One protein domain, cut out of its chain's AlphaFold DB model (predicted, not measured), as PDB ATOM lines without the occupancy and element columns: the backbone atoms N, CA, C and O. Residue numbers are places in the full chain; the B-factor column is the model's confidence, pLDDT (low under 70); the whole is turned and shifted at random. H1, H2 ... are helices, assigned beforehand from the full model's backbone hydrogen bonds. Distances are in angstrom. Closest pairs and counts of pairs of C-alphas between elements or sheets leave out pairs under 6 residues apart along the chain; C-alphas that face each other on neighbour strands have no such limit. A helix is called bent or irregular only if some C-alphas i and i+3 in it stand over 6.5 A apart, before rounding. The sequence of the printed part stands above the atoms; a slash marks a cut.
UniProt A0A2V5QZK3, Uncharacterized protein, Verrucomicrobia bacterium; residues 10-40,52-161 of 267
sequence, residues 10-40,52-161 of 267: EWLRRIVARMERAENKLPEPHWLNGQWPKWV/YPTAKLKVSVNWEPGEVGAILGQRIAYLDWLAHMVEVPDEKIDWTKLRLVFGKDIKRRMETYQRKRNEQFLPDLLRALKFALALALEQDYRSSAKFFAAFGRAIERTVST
ATOM      1  N   GLU A  10      34.755 -19.045 -10.741       86.31
ATOM      2  CA  GLU A  10      34.214 -17.800 -10.179       86.31
ATOM      3  C   GLU A  10      35.260 -16.685 -10.119       86.31
ATOM      4  O   GLU A  10      34.995 -15.533 -10.471       86.31
ATOM      5  N   TRP A  11      36.487 -17.024  -9.738       89.88
ATOM      6  CA  TRP A  11      37.584 -16.064  -9.682       89.88
ATOM      7  C   TRP A  11      37.929 -15.505 -11.075       89.88
ATOM      8  O   TRP A  11      38.184 -14.306 -11.212       89.88
ATOM      9  N   LEU A  12      37.825 -16.322 -12.130       87.31
ATOM     10  CA  LEU A  12      38.001 -15.893 -13.522       87.31
ATOM     11  C   LEU A  12      36.894 -14.934 -13.958       87.31
ATOM     12  O   LEU A  12      37.185 -13.878 -14.526       87.31
ATOM     13  N   ARG A  13      35.633 -15.237 -13.625       85.25
ATOM     14  CA  ARG A  13      34.504 -14.325 -13.875       85.25
ATOM     15  C   ARG A  13      34.700 -12.987 -13.170       85.25
ATOM     16  O   ARG A  13      34.478 -11.940 -13.777       85.25
ATOM     17  N   ARG A  14      35.188 -12.990 -11.926       88.56
ATOM     18  CA  ARG A  14      35.499 -11.763 -11.171       88.56
ATOM     19  C   ARG A  14      36.586 -10.927 -11.845       88.56
ATOM     20  O   ARG A  14      36.465  -9.699 -11.869       88.56
ATOM     21  N   ILE A  15      37.618 -11.564 -12.399       88.62
ATOM     22  CA  ILE A  15      38.658 -10.889 -13.190       88.62
ATOM     23  C   ILE A  15      38.037 -10.240 -14.426       88.62
ATOM     24  O   ILE A  15      38.158  -9.026 -14.603       88.62
ATOM     25  N   VAL A  16      37.325 -11.020 -15.242       85.19
ATOM     26  CA  VAL A  16      36.708 -10.551 -16.492       85.19
ATOM     27  C   VAL A  16      35.736  -9.400 -16.225       85.19
ATOM     28  O   VAL A  16      35.878  -8.332 -16.816       85.19
ATOM     29  N   ALA A  17      34.850  -9.530 -15.238       84.06
ATOM     30  CA  ALA A  17      33.902  -8.480 -14.867       84.06
ATOM     31  C   ALA A  17      34.590  -7.183 -14.399       84.06
ATOM     32  O   ALA A  17      34.060  -6.079 -14.549       84.06
ATOM     33  N   ARG A  18      35.775  -7.267 -13.781       86.62
ATOM     34  CA  ARG A  18      36.537  -6.073 -13.375       86.62
ATOM     35  C   ARG A  18      37.208  -5.399 -14.571       86.62
ATOM     36  O   ARG A  18      37.245  -4.171 -14.623       86.62
ATOM     37  N   MET A  19      37.661  -6.186 -15.543       83.12
ATOM     38  CA  MET A  19      38.183  -5.688 -16.818       83.12
ATOM     39  C   MET A  19      37.091  -4.994 -17.640       83.12
ATOM     40  O   MET A  19      37.298  -3.881 -18.123       83.12
ATOM     41  N   GLU A  20      35.907  -5.594 -17.731       80.38
ATOM     42  CA  GLU A  20      34.747  -5.005 -18.412       80.38
ATOM     43  C   GLU A  20      34.304  -3.693 -17.760       80.38
ATOM     44  O   GLU A  20      34.023  -2.713 -18.448       80.38
ATOM     45  N   ARG A  21      34.315  -3.620 -16.423       81.88
ATOM     46  CA  ARG A  21      34.026  -2.373 -15.699       81.88
ATOM     47  C   ARG A  21      34.990  -1.246 -16.058       81.88
ATOM     48  O   ARG A  21      34.531  -0.118 -16.236       81.88
ATOM     49  N   ALA A  22      36.285  -1.541 -16.188       81.31
ATOM     50  CA  ALA A  22      37.263  -0.563 -16.657       81.31
ATOM     51  C   ALA A  22      36.936  -0.123 -18.092       81.31
ATOM     52  O   ALA A  22      36.859   1.070 -18.383       81.31
ATOM     53  N   GLU A  23      36.657  -1.073 -18.987       74.75
ATOM     54  CA  GLU A  23      36.290  -0.776 -20.375       74.75
ATOM     55  C   GLU A  23      35.041   0.083 -20.504       74.75
ATOM     56  O   GLU A  23      35.005   0.964 -21.361       74.75
ATOM     57  N   ASN A  24      34.033  -0.123 -19.660       78.12
ATOM     58  CA  ASN A  24      32.781   0.634 -19.676       78.12
ATOM     59  C   ASN A  24      32.975   2.131 -19.380       78.12
ATOM     60  O   ASN A  24      32.077   2.926 -19.651       78.12
ATOM     61  N   LYS A  25      34.158   2.554 -18.911       79.50
ATOM     62  CA  LYS A  25      34.512   3.975 -18.764       79.50
ATOM     63  C   LYS A  25      34.773   4.680 -20.093       79.50
ATOM     64  O   LYS A  25      34.589   5.894 -20.184       79.50
ATOM     65  N   LEU A  26      35.182   3.960 -21.139       72.44
ATOM     66  CA  LEU A  26      35.409   4.573 -22.449       72.44
ATOM     67  C   LEU A  26      34.069   5.026 -23.071       72.44
ATOM     68  O   LEU A  26      33.053   4.353 -22.908       72.44
ATOM     69  N   PRO A  27      34.007   6.141 -23.816       68.69
ATOM     70  CA  PRO A  27      32.814   6.460 -24.604       68.69
ATOM     71  C   PRO A  27      32.502   5.308 -25.565       68.69
ATOM     72  O   PRO A  27      33.432   4.790 -26.182       68.69
ATOM     73  N   GLU A  28      31.243   4.870 -25.687       67.62
ATOM     74  CA  GLU A  28      30.864   3.897 -26.721       67.62
ATOM     75  C   GLU A  28      31.126   4.503 -28.103       67.62
ATOM     76  O   GLU A  28      30.571   5.556 -28.430       67.62
ATOM     77  N   PRO A  29      32.032   3.916 -28.907       63.03
ATOM     78  CA  PRO A  29      32.244   4.394 -30.255       63.03
ATOM     79  C   PRO A  29      30.944   4.280 -31.042       63.03
ATOM     80  O   PRO A  29      30.280   3.254 -31.009       63.03
ATOM     81  N   HIS A  30      30.602   5.306 -31.812       61.69
ATOM     82  CA  HIS A  30      29.325   5.356 -32.524       61.69
ATOM     83  C   HIS A  30      29.068   4.144 -33.453       61.69
ATOM     84  O   HIS A  30      27.922   3.753 -33.676       61.69
ATOM     85  N   TRP A  31      30.122   3.511 -33.978       59.81
ATOM     86  CA  TRP A  31      30.033   2.297 -34.802       59.81
ATOM     87  C   TRP A  31      29.731   1.015 -33.993       59.81
ATOM     88  O   TRP A  31      29.310   0.024 -34.583       59.81
ATOM     89  N   LEU A  32      29.876   1.026 -32.664       62.84
ATOM     90  CA  LEU A  32      29.461  -0.060 -31.762       62.84
ATOM     91  C   LEU A  32      27.958  -0.031 -31.439       62.84
ATOM     92  O   LEU A  32      27.387  -1.074 -31.120       62.84
ATOM     93  N   ASN A  33      27.300   1.119 -31.592       67.00
ATOM     94  CA  ASN A  33      25.874   1.260 -31.294       67.00
ATOM     95  C   ASN A  33      25.021   0.344 -32.195       67.00
ATOM     96  O   ASN A  33      25.326   0.183 -33.377       67.00
ATOM     97  N   GLY A  34      23.908  -0.178 -31.675       70.62
ATOM     98  CA  GLY A  34      22.954  -1.002 -32.431       70.62
ATOM     99  C   GLY A  34      23.337  -2.483 -32.552       70.62
ATOM    100  O   GLY A  34      24.372  -2.924 -32.048       70.62
ATOM    101  N   GLN A  35      22.467  -3.259 -33.204       76.25
ATOM    102  CA  GLN A  35      22.692  -4.684 -33.448       76.25
ATOM    103  C   GLN A  35      23.654  -4.884 -34.618       76.25
ATOM    104  O   GLN A  35      23.463  -4.330 -35.697       76.25
ATOM    105  N   TRP A  36      24.697  -5.683 -34.393       81.31
ATOM    106  CA  TRP A  36      25.679  -5.998 -35.423       81.31
ATOM    107  C   TRP A  36      25.161  -7.068 -36.385       81.31
ATOM    108  O   TRP A  36      24.823  -8.167 -35.928       81.31
ATOM    109  N   PRO A  37      25.187  -6.803 -37.706       84.50
ATOM    110  CA  PRO A  37      25.007  -7.837 -38.713       84.50
ATOM    111  C   PRO A  37      26.005  -8.981 -38.514       84.50
ATOM    112  O   PRO A  37      27.124  -8.780 -38.028       84.50
ATOM    113  N   LYS A  38      25.631 -10.191 -38.944       85.06
ATOM    114  CA  LYS A  38      26.470 -11.392 -38.799       85.06
ATOM    115  C   LYS A  38      27.878 -11.190 -39.373       85.06
ATOM    116  O   LYS A  38      28.859 -11.550 -38.725       85.06
ATOM    117  N   TRP A  39      27.989 -10.537 -40.529       87.88
ATOM    118  CA  TRP A  39      29.280 -10.273 -41.159       87.88
ATOM    119  C   TRP A  39      30.170  -9.334 -40.332       87.88
ATOM    120  O   TRP A  39      31.380  -9.540 -40.258       87.88
ATOM    121  N   VAL A  40      29.588  -8.355 -39.628       85.00
ATOM    122  CA  VAL A  40      30.321  -7.450 -38.725       85.00
ATOM    123  C   VAL A  40      30.853  -8.219 -37.517       85.00
ATOM    124  O   VAL A  40      32.008  -8.035 -37.128       85.00
ATOM    125  N   TYR A  52      44.684 -11.107 -30.326       70.50
ATOM    126  CA  TYR A  52      44.805 -12.076 -29.238       70.50
ATOM    127  C   TYR A  52      45.240 -13.474 -29.710       70.50
ATOM    128  O   TYR A  52      44.562 -14.471 -29.435       70.50
ATOM    129  N   PRO A  53      46.376 -13.602 -30.422       70.88
ATOM    130  CA  PRO A  53      46.798 -14.877 -31.001       70.88
ATOM    131  C   PRO A  53      47.150 -15.957 -29.965       70.88
ATOM    132  O   PRO A  53      47.203 -17.135 -30.319       70.88
ATOM    133  N   THR A  54      47.397 -15.589 -28.703       71.50
ATOM    134  CA  THR A  54      47.782 -16.532 -27.639       71.50
ATOM    135  C   THR A  54      46.571 -16.985 -26.827       71.50
ATOM    136  O   THR A  54      46.573 -18.099 -26.309       71.50
ATOM    137  N   ALA A  55      45.512 -16.170 -26.768       65.38
ATOM    138  CA  ALA A  55      44.329 -16.457 -25.963       65.38
ATOM    139  C   ALA A  55      43.461 -17.606 -26.488       65.38
ATOM    140  O   ALA A  55      42.639 -18.103 -25.730       65.38
ATOM    141  N   LYS A  56      43.629 -18.028 -27.755       67.50
ATOM    142  CA  LYS A  56      42.835 -19.098 -28.402       67.50
ATOM    143  C   LYS A  56      41.346 -19.029 -28.026       67.50
ATOM    144  O   LYS A  56      40.757 -20.037 -27.656       67.50
ATOM    145  N   LEU A  57      40.781 -17.821 -28.113       64.56
ATOM    146  CA  LEU A  57      39.449 -17.484 -27.610       64.56
ATOM    147  C   LEU A  57      38.415 -18.518 -28.063       64.56
ATOM    148  O   LEU A  57      38.108 -18.612 -29.257       64.56
ATOM    149  N   LYS A  58      37.886 -19.282 -27.109       58.72
ATOM    150  CA  LYS A  58      36.708 -20.113 -27.327       58.72
ATOM    151  C   LYS A  58      35.462 -19.249 -27.174       58.72
ATOM    152  O   LYS A  58      35.430 -18.307 -26.387       58.72
ATOM    153  N   VAL A  59      34.430 -19.566 -27.948       50.12
ATOM    154  CA  VAL A  59      33.094 -19.002 -27.736       50.12
ATOM    155  C   VAL A  59      32.443 -19.842 -26.637       50.12
ATOM    156  O   VAL A  59      31.713 -20.786 -26.922       50.12
ATOM    157  N   SER A  60      32.802 -19.575 -25.384       55.44
ATOM    158  CA  SER A  60      32.215 -20.230 -24.214       55.44
ATOM    159  C   SER A  60      32.116 -19.259 -23.046       55.44
ATOM    160  O   SER A  60      32.966 -18.394 -22.863       55.44
ATOM    161  N   VAL A  61      31.073 -19.432 -22.233       53.47
ATOM    162  CA  VAL A  61      30.886 -18.682 -20.977       53.47
ATOM    163  C   VAL A  61      31.840 -19.190 -19.884       53.47
ATOM    164  O   VAL A  61      32.141 -18.479 -18.926       53.47
ATOM    165  N   ASN A  62      32.349 -20.412 -20.055       70.19
ATOM    166  CA  ASN A  62      33.327 -21.018 -19.166       70.19
ATOM    167  C   ASN A  62      34.720 -20.543 -19.571       70.19
ATOM    168  O   ASN A  62      35.224 -20.920 -20.629       70.19
ATOM    169  N   TRP A  63      35.289 -19.685 -18.730       79.00
ATOM    170  CA  TRP A  63      36.645 -19.180 -18.870       79.00
ATOM    171  C   TRP A  63      37.645 -20.189 -18.324       79.00
ATOM    172  O   TRP A  63      37.461 -20.705 -17.225       79.00
ATOM    173  N   GLU A  64      38.745 -20.397 -19.043       86.44
ATOM    174  CA  GLU A  64      39.891 -21.151 -18.534       86.44
ATOM    175  C   GLU A  64      40.983 -20.214 -17.982       86.44
ATOM    176  O   GLU A  64      41.219 -19.138 -18.547       86.44
ATOM    177  N   PRO A  65      41.752 -20.628 -16.952       89.69
ATOM    178  CA  PRO A  65      42.831 -19.806 -16.398       89.69
ATOM    179  C   PRO A  65      43.850 -19.354 -17.448       89.69
ATOM    180  O   PRO A  65      44.284 -18.201 -17.458       89.69
ATOM    181  N   GLY A  66      44.196 -20.245 -18.380       88.00
ATOM    182  CA  GLY A  66      45.116 -19.930 -19.471       88.00
ATOM    183  C   GLY A  66      44.551 -18.922 -20.479       88.00
ATOM    184  O   GLY A  66      45.301 -18.106 -21.008       88.00
ATOM    185  N   GLU A  67      43.241 -18.938 -20.731       83.50
ATOM    186  CA  GLU A  67      42.594 -17.986 -21.643       83.50
ATOM    187  C   GLU A  67      42.613 -16.581 -21.040       83.50
ATOM    188  O   GLU A  67      43.073 -15.637 -21.684       83.50
ATOM    189  N   VAL A  68      42.195 -16.448 -19.776       87.25
ATOM    190  CA  VAL A  68      42.183 -15.155 -19.075       87.25
ATOM    191  C   VAL A  68      43.602 -14.613 -18.903       87.25
ATOM    192  O   VAL A  68      43.842 -13.441 -19.201       87.25
ATOM    193  N   GLY A  69      44.560 -15.458 -18.509       89.06
ATOM    194  CA  GLY A  69      45.969 -15.075 -18.405       89.06
ATOM    195  C   GLY A  69      46.518 -14.533 -19.727       89.06
ATOM    196  O   GLY A  69      47.098 -13.447 -19.766       89.06
ATOM    197  N   ALA A  70      46.258 -15.225 -20.839       87.06
ATOM    198  CA  ALA A  70      46.678 -14.764 -22.158       87.06
ATOM    199  C   ALA A  70      46.005 -13.444 -22.574       87.06
ATOM    200  O   ALA A  70      46.688 -12.549 -23.069       87.06
ATOM    201  N   ILE A  71      44.695 -13.279 -22.349       84.88
ATOM    202  CA  ILE A  71      43.985 -12.024 -22.663       84.88
ATOM    203  C   ILE A  71      44.621 -10.843 -21.931       84.88
ATOM    204  O   ILE A  71      44.839  -9.788 -22.533       84.88
ATOM    205  N   LEU A  72      44.919 -11.004 -20.640       86.94
ATOM    206  CA  LEU A  72      45.516  -9.944 -19.830       86.94
ATOM    207  C   LEU A  72      46.934  -9.607 -20.291       86.94
ATOM    208  O   LEU A  72      47.249  -8.427 -20.444       86.94
ATOM    209  N   GLY A  73      47.756 -10.619 -20.579       85.81
ATOM    210  CA  GLY A  73      49.109 -10.403 -21.087       85.81
ATOM    211  C   GLY A  73      49.117  -9.644 -22.418       85.81
ATOM    212  O   GLY A  73      49.820  -8.647 -22.566       85.81
ATOM    213  N   GLN A  74      48.250 -10.026 -23.363       80.62
ATOM    214  CA  GLN A  74      48.182  -9.366 -24.676       80.62
ATOM    215  C   GLN A  74      47.612  -7.948 -24.588       80.62
ATOM    216  O   GLN A  74      47.992  -7.084 -25.376       80.62
ATOM    217  N   ARG A  75      46.749  -7.668 -23.603       78.50
ATOM    218  CA  ARG A  75      46.302  -6.297 -23.316       78.50
ATOM    219  C   ARG A  75      47.442  -5.409 -22.851       78.50
ATOM    220  O   ARG A  75      47.523  -4.283 -23.324       78.50
ATOM    221  N   ILE A  76      48.305  -5.895 -21.960       79.44
ATOM    222  CA  ILE A  76      49.482  -5.135 -21.516       79.44
ATOM    223  C   ILE A  76      50.392  -4.854 -22.712       79.44
ATOM    224  O   ILE A  76      50.688  -3.692 -22.975       79.44
ATOM    225  N   ALA A  77      50.735  -5.886 -23.488       75.62
ATOM    226  CA  ALA A  77      51.570  -5.736 -24.678       75.62
ATOM    227  C   ALA A  77      50.968  -4.748 -25.699       75.62
ATOM    228  O   ALA A  77      51.682  -3.966 -26.321       75.62
ATOM    229  N   TYR A  78      49.641  -4.739 -25.856       71.50
ATOM    230  CA  TYR A  78      48.949  -3.798 -26.738       71.50
ATOM    231  C   TYR A  78      48.960  -2.355 -26.220       71.50
ATOM    232  O   TYR A  78      49.086  -1.429 -27.017       71.50
ATOM    233  N   LEU A  79      48.801  -2.142 -24.912       70.69
ATOM    234  CA  LEU A  79      48.850  -0.804 -24.310       70.69
ATOM    235  C   LEU A  79      50.247  -0.202 -24.385       70.69
ATOM    236  O   LEU A  79      50.372   0.976 -24.705       70.69
ATOM    237  N   ASP A  80      51.262  -1.017 -24.119       69.44
ATOM    238  CA  ASP A  80      52.667  -0.651 -24.258       69.44
ATOM    239  C   ASP A  80      52.972  -0.244 -25.707       69.44
ATOM    240  O   ASP A  80      53.371   0.887 -25.985       69.44
ATOM    241  N   TRP A  81      52.595  -1.090 -26.670       65.12
ATOM    242  CA  TRP A  81      52.692  -0.761 -28.091       65.12
ATOM    243  C   TRP A  81      51.924   0.516 -28.470       65.12
ATOM    244  O   TRP A  81      52.424   1.332 -29.241       65.12
ATOM    245  N   LEU A  82      50.716   0.723 -27.935       61.91
ATOM    246  CA  LEU A  82      49.932   1.938 -28.172       61.91
ATOM    247  C   LEU A  82      50.598   3.197 -27.617       61.91
ATOM    248  O   LEU A  82      50.464   4.252 -28.238       61.91
ATOM    249  N   ALA A  83      51.275   3.103 -26.473       60.84
ATOM    250  CA  ALA A  83      52.043   4.207 -25.909       60.84
ATOM    251  C   ALA A  83      53.211   4.588 -26.833       60.84
ATOM    252  O   ALA A  83      53.485   5.770 -27.018       60.84
ATOM    253  N   HIS A  84      53.819   3.602 -27.500       54.00
ATOM    254  CA  HIS A  84      54.847   3.821 -28.522       54.00
ATOM    255  C   HIS A  84      54.280   4.270 -29.888       54.00
ATOM    256  O   HIS A  84      54.952   4.972 -30.642       54.00
ATOM    257  N   MET A  85      53.029   3.923 -30.210       47.66
ATOM    258  CA  MET A  85      52.311   4.283 -31.445       47.66
ATOM    259  C   MET A  85      51.613   5.649 -31.385       47.66
ATOM    260  O   MET A  85      50.503   5.826 -31.895       47.66
ATOM    261  N   VAL A  86      52.372   6.656 -30.967       50.00
ATOM    262  CA  VAL A  86      52.196   8.061 -31.355       50.00
ATOM    263  C   VAL A  86      51.374   8.927 -30.380       50.00
ATOM    264  O   VAL A  86      50.141   8.876 -30.324       50.00
ATOM    265  N   GLU A  87      52.066   9.872 -29.738       47.06
ATOM    266  CA  GLU A  87      51.569  11.243 -29.592       47.06
ATOM    267  C   GLU A  87      51.682  11.910 -30.965       47.06
ATOM    268  O   GLU A  87      52.779  12.194 -31.441       47.06
ATOM    269  N   VAL A  88      50.561  12.052 -31.686       53.72
ATOM    270  CA  VAL A  88      50.565  12.823 -32.940       53.72
ATOM    271  C   VAL A  88      50.382  14.253 -32.463       53.72
ATOM    272  O   VAL A  88      49.325  14.496 -31.871       53.72
ATOM    273  N   PRO A  89      51.353  15.161 -32.669       59.41
ATOM    274  CA  PRO A  89      51.171  16.561 -32.312       59.41
ATOM    275  C   PRO A  89      49.881  17.080 -32.948       59.41
ATOM    276  O   PRO A  89      49.598  16.735 -34.100       59.41
ATOM    277  N   ASP A  90      49.090  17.867 -32.212       63.84
ATOM    278  CA  ASP A  90      47.789  18.357 -32.699       63.84
ATOM    279  C   ASP A  90      47.950  19.121 -34.026       63.84
ATOM    280  O   ASP A  90      47.080  19.049 -34.892       63.84
ATOM    281  N   GLU A  91      49.114  19.749 -34.245       66.19
ATOM    282  CA  GLU A  91      49.449  20.461 -35.487       66.19
ATOM    283  C   GLU A  91      49.520  19.550 -36.723       66.19
ATOM    284  O   GLU A  91      49.348  20.016 -37.847       66.19
ATOM    285  N   LYS A  92      49.758  18.246 -36.541       65.81
ATOM    286  CA  LYS A  92      49.790  17.263 -37.637       65.81
ATOM    287  C   LYS A  92      48.410  16.663 -37.927       65.81
ATOM    288  O   LYS A  92      48.292  15.803 -38.804       65.81
ATOM    289  N   ILE A  93      47.371  17.073 -37.194       65.12
ATOM    290  CA  ILE A  93      46.000  16.590 -37.369       65.12
ATOM    291  C   ILE A  93      45.225  17.554 -38.271       65.12
ATOM    292  O   ILE A  93      44.883  18.670 -37.884       65.12
ATOM    293  N   ASP A  94      44.860  17.087 -39.466       73.25
ATOM    294  CA  ASP A  94      43.946  17.812 -40.353       73.25
ATOM    295  C   ASP A  94      42.497  17.710 -39.842       73.25
ATOM    296  O   ASP A  94      41.711  16.821 -40.199       73.25
ATOM    297  N   TRP A  95      42.141  18.642 -38.962       67.69
ATOM    298  CA  TRP A  95      40.811  18.737 -38.371       67.69
ATOM    299  C   TRP A  95      39.714  19.050 -39.391       67.69
ATOM    300  O   TRP A  95      38.568  18.640 -39.189       67.69
ATOM    301  N   THR A  96      40.034  19.743 -40.483       72.75
ATOM    302  CA  THR A  96      39.072  20.088 -41.538       72.75
ATOM    303  C   THR A  96      38.594  18.823 -42.234       72.75
ATOM    304  O   THR A  96      37.389  18.566 -42.311       72.75
ATOM    305  N   LYS A  97      39.532  17.960 -42.622       62.81
ATOM    306  CA  LYS A  97      39.229  16.668 -43.241       62.81
ATOM    307  C   LYS A  97      38.487  15.725 -42.298       62.81
ATOM    308  O   LYS A  97      37.522  15.073 -42.698       62.81
ATOM    309  N   LEU A  98      38.873  15.677 -41.023       56.09
ATOM    310  CA  LEU A  98      38.178  14.851 -40.031       56.09
ATOM    311  C   LEU A  98      36.733  15.307 -39.795       56.09
ATOM    312  O   LEU A  98      35.852  14.465 -39.613       56.09
ATOM    313  N   ARG A  99      36.469  16.618 -39.820       72.81
ATOM    314  CA  ARG A  99      35.110  17.161 -39.663       72.81
ATOM    315  C   ARG A  99      34.195  16.783 -40.823       72.81
ATOM    316  O   ARG A  99      33.019  16.527 -40.579       72.81
ATOM    317  N   LEU A 100      34.723  16.713 -42.044       58.66
ATOM    318  CA  LEU A 100      33.967  16.288 -43.227       58.66
ATOM    319  C   LEU A 100      33.549  14.814 -43.141       58.66
ATOM    320  O   LEU A 100      32.420  14.473 -43.478       58.66
ATOM    321  N   VAL A 101      34.439  13.944 -42.655       52.81
ATOM    322  CA  VAL A 101      34.196  12.490 -42.612       52.81
ATOM    323  C   VAL A 101      33.377  12.076 -41.394       52.81
ATOM    324  O   VAL A 101      32.476  11.245 -41.495       52.81
ATOM    325  N   PHE A 102      33.703  12.623 -40.224       58.16
ATOM    326  CA  PHE A 102      33.145  12.150 -38.961       58.16
ATOM    327  C   PHE A 102      32.116  13.106 -38.364       58.16
ATOM    328  O   PHE A 102      31.378  12.689 -37.474       58.16
ATOM    329  N   GLY A 103      32.034  14.347 -38.846       68.88
ATOM    330  CA  GLY A 103      31.145  15.385 -38.332       68.88
ATOM    331  C   GLY A 103      31.884  16.485 -37.564       68.88
ATOM    332  O   GLY A 103      33.008  16.313 -37.085       68.88
ATOM    333  N   LYS A 104      31.224  17.643 -37.426       79.12
ATOM    334  CA  LYS A 104      31.799  18.878 -36.854       79.12
ATOM    335  C   LYS A 104      32.319  18.715 -35.414       79.12
ATOM    336  O   LYS A 104      33.223  19.438 -35.004       79.12
ATOM    337  N   ASP A 105      31.787  17.754 -34.667       78.69
ATOM    338  CA  ASP A 105      32.084  17.471 -33.259       78.69
ATOM    339  C   ASP A 105      33.262  16.495 -33.039       78.69
ATOM    340  O   ASP A 105      33.547  16.120 -31.900       78.69
ATOM    341  N   ILE A 106      33.959  16.062 -34.100       72.25
ATOM    342  CA  ILE A 106      35.031  15.052 -34.019       72.25
ATOM    343  C   ILE A 106      36.159  15.431 -33.053       72.25
ATOM    344  O   ILE A 106      36.601  14.580 -32.283       72.25
ATOM    345  N   LYS A 107      36.575  16.707 -33.026       75.25
ATOM    346  CA  LYS A 107      37.627  17.193 -32.117       75.25
ATOM    347  C   LYS A 107      37.221  17.004 -30.657       75.25
ATOM    348  O   LYS A 107      37.891  16.292 -29.917       75.25
ATOM    349  N   ARG A 108      36.034  17.496 -30.295       80.44
ATOM    350  CA  ARG A 108      35.461  17.343 -28.951       80.44
ATOM    351  C   ARG A 108      35.286  15.873 -28.552       80.44
ATOM    352  O   ARG A 108      35.550  15.509 -27.404       80.44
ATOM    353  N   ARG A 109      34.835  15.011 -29.473       76.88
ATOM    354  CA  ARG A 109      34.708  13.563 -29.215       76.88
ATOM    355  C   ARG A 109      36.067  12.909 -28.983       76.88
ATOM    356  O   ARG A 109      36.186  12.089 -28.076       76.88
ATOM    357  N   MET A 110      37.080  13.291 -29.755       72.94
ATOM    358  CA  MET A 110      38.445  12.787 -29.615       72.94
ATOM    359  C   MET A 110      39.086  13.237 -28.300       72.94
ATOM    360  O   MET A 110      39.621  12.394 -27.585       72.94
ATOM    361  N   GLU A 111      38.963  14.509 -27.931       78.00
ATOM    362  CA  GLU A 111      39.418  15.040 -26.637       78.00
ATOM    363  C   GLU A 111      38.712  14.340 -25.470       78.00
ATOM    364  O   GLU A 111      39.352  13.871 -24.534       78.00
ATOM    365  N   THR A 112      37.387  14.178 -25.553       80.81
ATOM    366  CA  THR A 112      36.611  13.455 -24.533       80.81
ATOM    367  C   THR A 112      37.065  12.003 -24.407       80.81
ATOM    368  O   THR A 112      37.173  11.485 -23.295       80.81
ATOM    369  N   TYR A 113      37.338  11.338 -25.532       76.69
ATOM    370  CA  TYR A 113      37.854   9.974 -25.542       76.69
ATOM    371  C   TYR A 113      39.242   9.896 -24.910       76.69
ATOM    372  O   TYR A 113      39.454   9.049 -24.050       76.69
ATOM    373  N   GLN A 114      40.170  10.776 -25.295       75.12
ATOM    374  CA  GLN A 114      41.525  10.809 -24.737       75.12
ATOM    375  C   GLN A 114      41.507  11.081 -23.234       75.12
ATOM    376  O   GLN A 114      42.154  10.353 -22.482       75.12
ATOM    377  N   ARG A 115      40.701  12.051 -22.789       82.94
ATOM    378  CA  ARG A 115      40.515  12.361 -21.371       82.94
ATOM    379  C   ARG A 115      40.005  11.148 -20.597       82.94
ATOM    380  O   ARG A 115      40.667  10.689 -19.674       82.94
ATOM    381  N   LYS A 116      38.885  10.543 -21.016       81.25
ATOM    382  CA  LYS A 116      38.353   9.332 -20.355       81.25
ATOM    383  C   LYS A 116      39.319   8.148 -20.425       81.25
ATOM    384  O   LYS A 116      39.388   7.365 -19.479       81.25
ATOM    385  N   ARG A 117      40.068   8.008 -21.522       81.06
ATOM    386  CA  ARG A 117      41.106   6.984 -21.665       81.06
ATOM    387  C   ARG A 117      42.174   7.153 -20.585       81.06
ATOM    388  O   ARG A 117      42.457   6.194 -19.877       81.06
ATOM    389  N   ASN A 118      42.738   8.352 -20.466       81.81
ATOM    390  CA  ASN A 118      43.876   8.623 -19.592       81.81
ATOM    391  C   ASN A 118      43.477   8.720 -18.113       81.81
ATOM    392  O   ASN A 118      44.151   8.150 -17.267       81.81
ATOM    393  N   GLU A 119      42.373   9.398 -17.802       87.19
ATOM    394  CA  GLU A 119      41.982   9.698 -16.417       87.19
ATOM    395  C   GLU A 119      41.145   8.595 -15.762       87.19
ATOM    396  O   GLU A 119      41.099   8.504 -14.539       87.19
ATOM    397  N   GLN A 120      40.457   7.757 -16.548       87.44
ATOM    398  CA  GLN A 120      39.516   6.765 -16.009       87.44
ATOM    399  C   GLN A 120      39.894   5.345 -16.420       87.44
ATOM    400  O   GLN A 120      40.176   4.507 -15.567       87.44
ATOM    401  N   PHE A 121      39.932   5.074 -17.727       84.19
ATOM    402  CA  PHE A 121      40.136   3.722 -18.248       84.19
ATOM    403  C   PHE A 121      41.510   3.150 -17.892       84.19
ATOM    404  O   PHE A 121      41.561   2.048 -17.357       84.19
ATOM    405  N   LEU A 122      42.612   3.862 -18.165       83.69
ATOM    406  CA  LEU A 122      43.959   3.349 -17.885       83.69
ATOM    407  C   LEU A 122      44.184   3.088 -16.380       83.69
ATOM    408  O   LEU A 122      44.634   1.988 -16.049       83.69
ATOM    409  N   PRO A 123      43.815   4.000 -15.454       88.50
ATOM    410  CA  PRO A 123      43.904   3.727 -14.020       88.50
ATOM    411  C   PRO A 123      43.032   2.552 -13.553       88.50
ATOM    412  O   PRO A 123      43.496   1.717 -12.773       88.50
ATOM    413  N   ASP A 124      41.780   2.461 -14.021       88.81
ATOM    414  CA  ASP A 124      40.878   1.349 -13.681       88.81
ATOM    415  C   ASP A 124      41.416   0.016 -14.215       88.81
ATOM    416  O   ASP A 124      41.382  -0.993 -13.509       88.81
ATOM    417  N   LEU A 125      41.948   0.016 -15.436       85.88
ATOM    418  CA  LEU A 125      42.538  -1.153 -16.073       85.88
ATOM    419  C   LEU A 125      43.778  -1.630 -15.321       85.88
ATOM    420  O   LEU A 125      43.897  -2.821 -15.051       85.88
ATOM    421  N   LEU A 126      44.662  -0.716 -14.912       88.06
ATOM    422  CA  LEU A 126      45.823  -1.060 -14.092       88.06
ATOM    423  C   LEU A 126      45.400  -1.659 -12.743       88.06
ATOM    424  O   LEU A 126      45.982  -2.646 -12.294       88.06
ATOM    425  N   ARG A 127      44.359  -1.108 -12.104       92.06
ATOM    426  CA  ARG A 127      43.781  -1.682 -10.877       92.06
ATOM    427  C   ARG A 127      43.191  -3.073 -11.115       92.06
ATOM    428  O   ARG A 127      43.376  -3.953 -10.277       92.06
ATOM    429  N   ALA A 128      42.504  -3.286 -12.235       89.94
ATOM    430  CA  ALA A 128      41.954  -4.588 -12.603       89.94
ATOM    431  C   ALA A 128      43.059  -5.620 -12.887       89.94
ATOM    432  O   ALA A 128      42.948  -6.754 -12.431       89.94
ATOM    433  N   LEU A 129      44.146  -5.214 -13.549       90.50
ATOM    434  CA  LEU A 129      45.320  -6.056 -13.792       90.50
ATOM    435  C   LEU A 129      45.991  -6.476 -12.482       90.50
ATOM    436  O   LEU A 129      46.189  -7.666 -12.261       90.50
ATOM    437  N   LYS A 130      46.275  -5.528 -11.579       93.69
ATOM    438  CA  LYS A 130      46.846  -5.836 -10.253       93.69
ATOM    439  C   LYS A 130      45.965  -6.809  -9.470       93.69
ATOM    440  O   LYS A 130      46.468  -7.776  -8.911       93.69
ATOM    441  N   PHE A 131      44.651  -6.577  -9.478       94.69
ATOM    442  CA  PHE A 131      43.682  -7.480  -8.862       94.69
ATOM    443  C   PHE A 131      43.723  -8.883  -9.477       94.69
ATOM    444  O   PHE A 131      43.693  -9.860  -8.741       94.69
ATOM    445  N   ALA A 132      43.804  -8.989 -10.804       93.94
ATOM    446  CA  ALA A 132      43.840 -10.274 -11.488       93.94
ATOM    447  C   ALA A 132      45.099 -11.079 -11.157       93.94
ATOM    448  O   ALA A 132      44.997 -12.273 -10.899       93.94
ATOM    449  N   LEU A 133      46.262 -10.422 -11.122       94.81
ATOM    450  CA  LEU A 133      47.525 -11.062 -10.752       94.81
ATOM    451  C   LEU A 133      47.508 -11.537  -9.295       94.81
ATOM    452  O   LEU A 133      47.904 -12.665  -9.030       94.81
ATOM    453  N   ALA A 134      47.008 -10.711  -8.371       96.38
ATOM    454  CA  ALA A 134      46.870 -11.094  -6.967       96.38
ATOM    455  C   ALA A 134      45.901 -12.274  -6.796       96.38
ATOM    456  O   ALA A 134      46.254 -13.274  -6.186       96.38
ATOM    457  N   LEU A 135      44.716 -12.203  -7.414       94.56
ATOM    458  CA  LEU A 135      43.722 -13.270  -7.311       94.56
ATOM    459  C   LEU A 135      44.220 -14.578  -7.934       94.56
ATOM    460  O   LEU A 135      43.938 -15.642  -7.397       94.56
ATOM    461  N   ALA A 136      44.980 -14.508  -9.031       94.50
ATOM    462  CA  ALA A 136      45.607 -15.677  -9.638       94.50
ATOM    463  C   ALA A 136      46.671 -16.319  -8.733       94.50
ATOM    464  O   ALA A 136      46.856 -17.521  -8.828       94.50
ATOM    465  N   LEU A 137      47.355 -15.568  -7.859       94.19
ATOM    466  CA  LEU A 137      48.305 -16.139  -6.887       94.19
ATOM    467  C   LEU A 137      47.611 -16.921  -5.765       94.19
ATOM    468  O   LEU A 137      48.218 -17.818  -5.192       94.19
ATOM    469  N   GLU A 138      46.358 -16.588  -5.454       94.25
ATOM    470  CA  GLU A 138      45.568 -17.226  -4.392       94.25
ATOM    471  C   GLU A 138      44.933 -18.561  -4.824       94.25
ATOM    472  O   GLU A 138      44.316 -19.238  -4.004       94.25
ATOM    473  N   GLN A 139      45.047 -18.941  -6.102       93.88
ATOM    474  CA  GLN A 139      44.452 -20.174  -6.624       93.88
ATOM    475  C   GLN A 139      45.378 -21.381  -6.448       93.88
ATOM    476  O   GLN A 139      46.574 -21.250  -6.171       93.88
ATOM    477  N   ASP A 140      44.829 -22.581  -6.663       93.00
ATOM    478  CA  ASP A 140      45.608 -23.814  -6.649       93.00
ATOM    479  C   ASP A 140      46.781 -23.760  -7.643       93.00
ATOM    480  O   ASP A 140      46.723 -23.118  -8.697       93.00
ATOM    481  N   TYR A 141      47.854 -24.484  -7.324       90.44
ATOM    482  CA  TYR A 141      49.098 -24.434  -8.088       90.44
ATOM    483  C   TYR A 141      48.903 -24.699  -9.591       90.44
ATOM    484  O   TYR A 141      49.548 -24.054 -10.420       90.44
ATOM    485  N   ARG A 142      47.999 -25.613  -9.975       92.25
ATOM    486  CA  ARG A 142      47.771 -25.967 -11.382       92.25
ATOM    487  C   ARG A 142      47.061 -24.832 -12.122       92.25
ATOM    488  O   ARG A 142      47.455 -24.524 -13.252       92.25
ATOM    489  N   SER A 143      46.049 -24.213 -11.524       92.31
ATOM    490  CA  SER A 143      45.340 -23.068 -12.114       92.31
ATOM    491  C   SER A 143      46.240 -21.841 -12.227       92.31
ATOM    492  O   SER A 143      46.336 -21.249 -13.309       92.31
ATOM    493  N   SER A 144      46.978 -21.526 -11.162       94.19
ATOM    494  CA  SER A 144      47.954 -20.434 -11.113       94.19
ATOM    495  C   SER A 144      49.040 -20.617 -12.174       94.19
ATOM    496  O   SER A 144      49.292 -19.715 -12.975       94.19
ATOM    497  N   ALA A 145      49.625 -21.817 -12.277       94.94
ATOM    498  CA  ALA A 145      50.640 -22.123 -13.285       94.94
ATOM    499  C   ALA A 145      50.107 -21.961 -14.717       94.94
ATOM    500  O   ALA A 145      50.776 -21.356 -15.558       94.94
ATOM    501  N   LYS A 146      48.890 -22.447 -15.010       93.31
ATOM    502  CA  LYS A 146      48.253 -22.263 -16.327       93.31
ATOM    503  C   LYS A 146      48.062 -20.784 -16.661       93.31
ATOM    504  O   LYS A 146      48.373 -20.375 -17.782       93.31
ATOM    505  N   PHE A 147      47.563 -20.003 -15.703       94.31
ATOM    506  CA  PHE A 147      47.344 -18.569 -15.858       94.31
ATOM    507  C   PHE A 147      48.660 -17.833 -16.132       94.31
ATOM    508  O   PHE A 147      48.786 -17.181 -17.171       94.31
ATOM    509  N   PHE A 148      49.664 -17.979 -15.261       95.44
ATOM    510  CA  PHE A 148      50.930 -17.249 -15.374       95.44
ATOM    511  C   PHE A 148      51.750 -17.678 -16.590       95.44
ATOM    512  O   PHE A 148      52.311 -16.822 -17.273       95.44
ATOM    513  N   ALA A 149      51.761 -18.967 -16.937       93.94
ATOM    514  CA  ALA A 149      52.438 -19.436 -18.144       93.94
ATOM    515  C   ALA A 149      51.806 -18.852 -19.418       93.94
ATOM    516  O   ALA A 149      52.510 -18.505 -20.366       93.94
ATOM    517  N   ALA A 150      50.476 -18.742 -19.468       91.25
ATOM    518  CA  ALA A 150      49.794 -18.131 -20.603       91.25
ATOM    519  C   ALA A 150      49.978 -16.608 -20.643       91.25
ATOM    520  O   ALA A 150      50.200 -16.059 -21.721       91.25
ATOM    521  N   PHE A 151      49.940 -15.952 -19.482       92.50
ATOM    522  CA  PHE A 151      50.194 -14.523 -19.314       92.50
ATOM    523  C   PHE A 151      51.606 -14.127 -19.762       92.50
ATOM    524  O   PHE A 151      51.746 -13.220 -20.579       92.50
ATOM    525  N   GLY A 152      52.639 -14.843 -19.308       90.25
ATOM    526  CA  GLY A 152      54.031 -14.591 -19.698       90.25
ATOM    527  C   GLY A 152      54.233 -14.706 -21.209       90.25
ATOM    528  O   GLY A 152      54.626 -13.736 -21.854       90.25
ATOM    529  N   ARG A 153      53.810 -15.832 -21.806       88.69
ATOM    530  CA  ARG A 153      53.856 -16.034 -23.271       88.69
ATOM    531  C   ARG A 153      53.106 -14.955 -24.052       88.69
ATOM    532  O   ARG A 153      53.438 -14.658 -25.196       88.69
ATOM    533  N   ALA A 154      52.028 -14.428 -23.481       84.25
ATOM    534  CA  ALA A 154      51.226 -13.386 -24.099       84.25
ATOM    535  C   ALA A 154      51.919 -12.015 -24.103       84.25
ATOM    536  O   ALA A 154      51.715 -11.274 -25.061       84.25
ATOM    537  N   ILE A 155      52.717 -11.693 -23.080       84.00
ATOM    538  CA  ILE A 155      53.489 -10.441 -23.009       84.00
ATOM    539  C   ILE A 155      54.755 -10.521 -23.861       84.00
ATOM    540  O   ILE A 155      55.060  -9.574 -24.581       84.00
ATOM    541  N   GLU A 156      55.463 -11.653 -23.823       78.69
ATOM    542  CA  GLU A 156      56.652 -11.897 -24.658       78.69
ATOM    543  C   GLU A 156      56.340 -11.763 -26.148       78.69
ATOM    544  O   GLU A 156      57.160 -11.306 -26.949       78.69
ATOM    545  N   ARG A 157      55.122 -12.155 -26.528       69.44
ATOM    546  CA  ARG A 157      54.627 -11.961 -27.878       69.44
ATOM    547  C   ARG A 157      54.297 -10.489 -28.076       69.44
ATOM    548  O   ARG A 157      53.151 -10.074 -27.902       69.44
ATOM    549  N   THR A 158      55.307  -9.726 -28.490       55.59
ATOM    550  CA  THR A 158      55.130  -8.360 -28.982       55.59
ATOM    551  C   THR A 158      53.931  -8.326 -29.924       55.59
ATOM    552  O   THR A 158      53.808  -9.148 -30.842       55.59
ATOM    553  N   VAL A 159      52.994  -7.409 -29.663       53.84
ATOM    554  CA  VAL A 159      51.926  -7.125 -30.621       53.84
ATOM    555  C   VAL A 159      52.646  -6.627 -31.855       53.84
ATOM    556  O   VAL A 159      53.197  -5.532 -31.842       53.84
ATOM    557  N   SER A 160      52.740  -7.514 -32.843       47.75
ATOM    558  CA  SER A 160      53.670  -7.417 -33.953       47.75
ATOM    559  C   SER A 160      53.871  -5.975 -34.411       47.75
ATOM    560  O   SER A 160      52.925  -5.273 -34.784       47.75
ATOM    561  N   THR A 161      55.124  -5.555 -34.301       40.28
ATOM    562  CA  THR A 161      55.694  -4.230 -34.523       40.28
ATOM    563  C   THR A 161      55.274  -3.627 -35.858       40.28
ATOM    564  O   THR A 161      56.040  -3.651 -36.805       40.28
TER     565      THR A 161
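What this domain is: This is residues 10 to 40 and 52 to 161 of the 267 residues of an uncharacterized protein of Verrucomicrobia bacterium (UniProt A0A2V5QZK3). The long, bent helix H4 runs along an elongated body: its arm H4b joins H1, H2 and H5 in a bundle, helices side by side, while its arm H4a reaches past them towards small H3 at the far end. The link from H2 to H3 leaves an open gap beside H4a, and its residues 86 to 92 stick out, as do residues 30 to 40. The printed part has 141 residues with five named helices, H1 to H5 in order, and no named strand: all helix. It is only just loose, close to compact, with a radius of gyration of the C-alphas of 17.8 A and spans of 56 by 33 by 26 A.

How they stand to each other: Start at H4, residues 106 to 137, assigned as one helix by its hydrogen bonds but bent: C-alphas 119 and 122 are 6.8 A apart. Its arms, H4a (106 to 119) and H4b (122 to 137), stand at a steep tilt of 37 degrees, only just past shallow. H1, residues 10 to 23, touches H4b, opposite ways at a shallow tilt of 10 degrees; their closest C-alphas, Ala 22 and Asp 124, are 5.1 A apart. H5, residues 141 to 156, forms a helical hairpin with H4b, a steep tilt of 39 degrees; the closest C-alphas, Ala 136 and Ser 144, are 5.5 A apart. H2, residues 65 to 84, touches H5, the same way at 25 degrees, a shallow tilt, closest at C-alphas Gly 69 and Phe 151, 4.4 A. H3, residues 95 to 102, touches H4a about perpendicular, at 88 degrees, closest at C-alphas Arg 99 and Ile 106, 6.0 A. H2 and H4a are apart. In H1, H2, H3, H4a, H4b and H5 every O i to N i+4 pair is within hydrogen-bond range.

Where its parts are: Find C-alpha 10 at (34.214, -17.800, -10.179), where H1 begins its 20.0 A. H2 spans 29.1 A, H3 10.1 A, H4a 19.7 A and H4b 22.8 A. H5 runs 22.1 A to C-alpha 156 at (56.652, -11.897, -24.658).

The domain as a whole: The farthest C-alphas, Thr 96 and Tyr 141, are 56.6 A apart. Residues 41 to 51 are not printed; C-alphas 40 and 52 across this cut are 17.9 A apart. Of the links printed whole, none is long. The mean pLDDT of the printed part is 77.3, and 40 residues are under 70, among them 80 to 93.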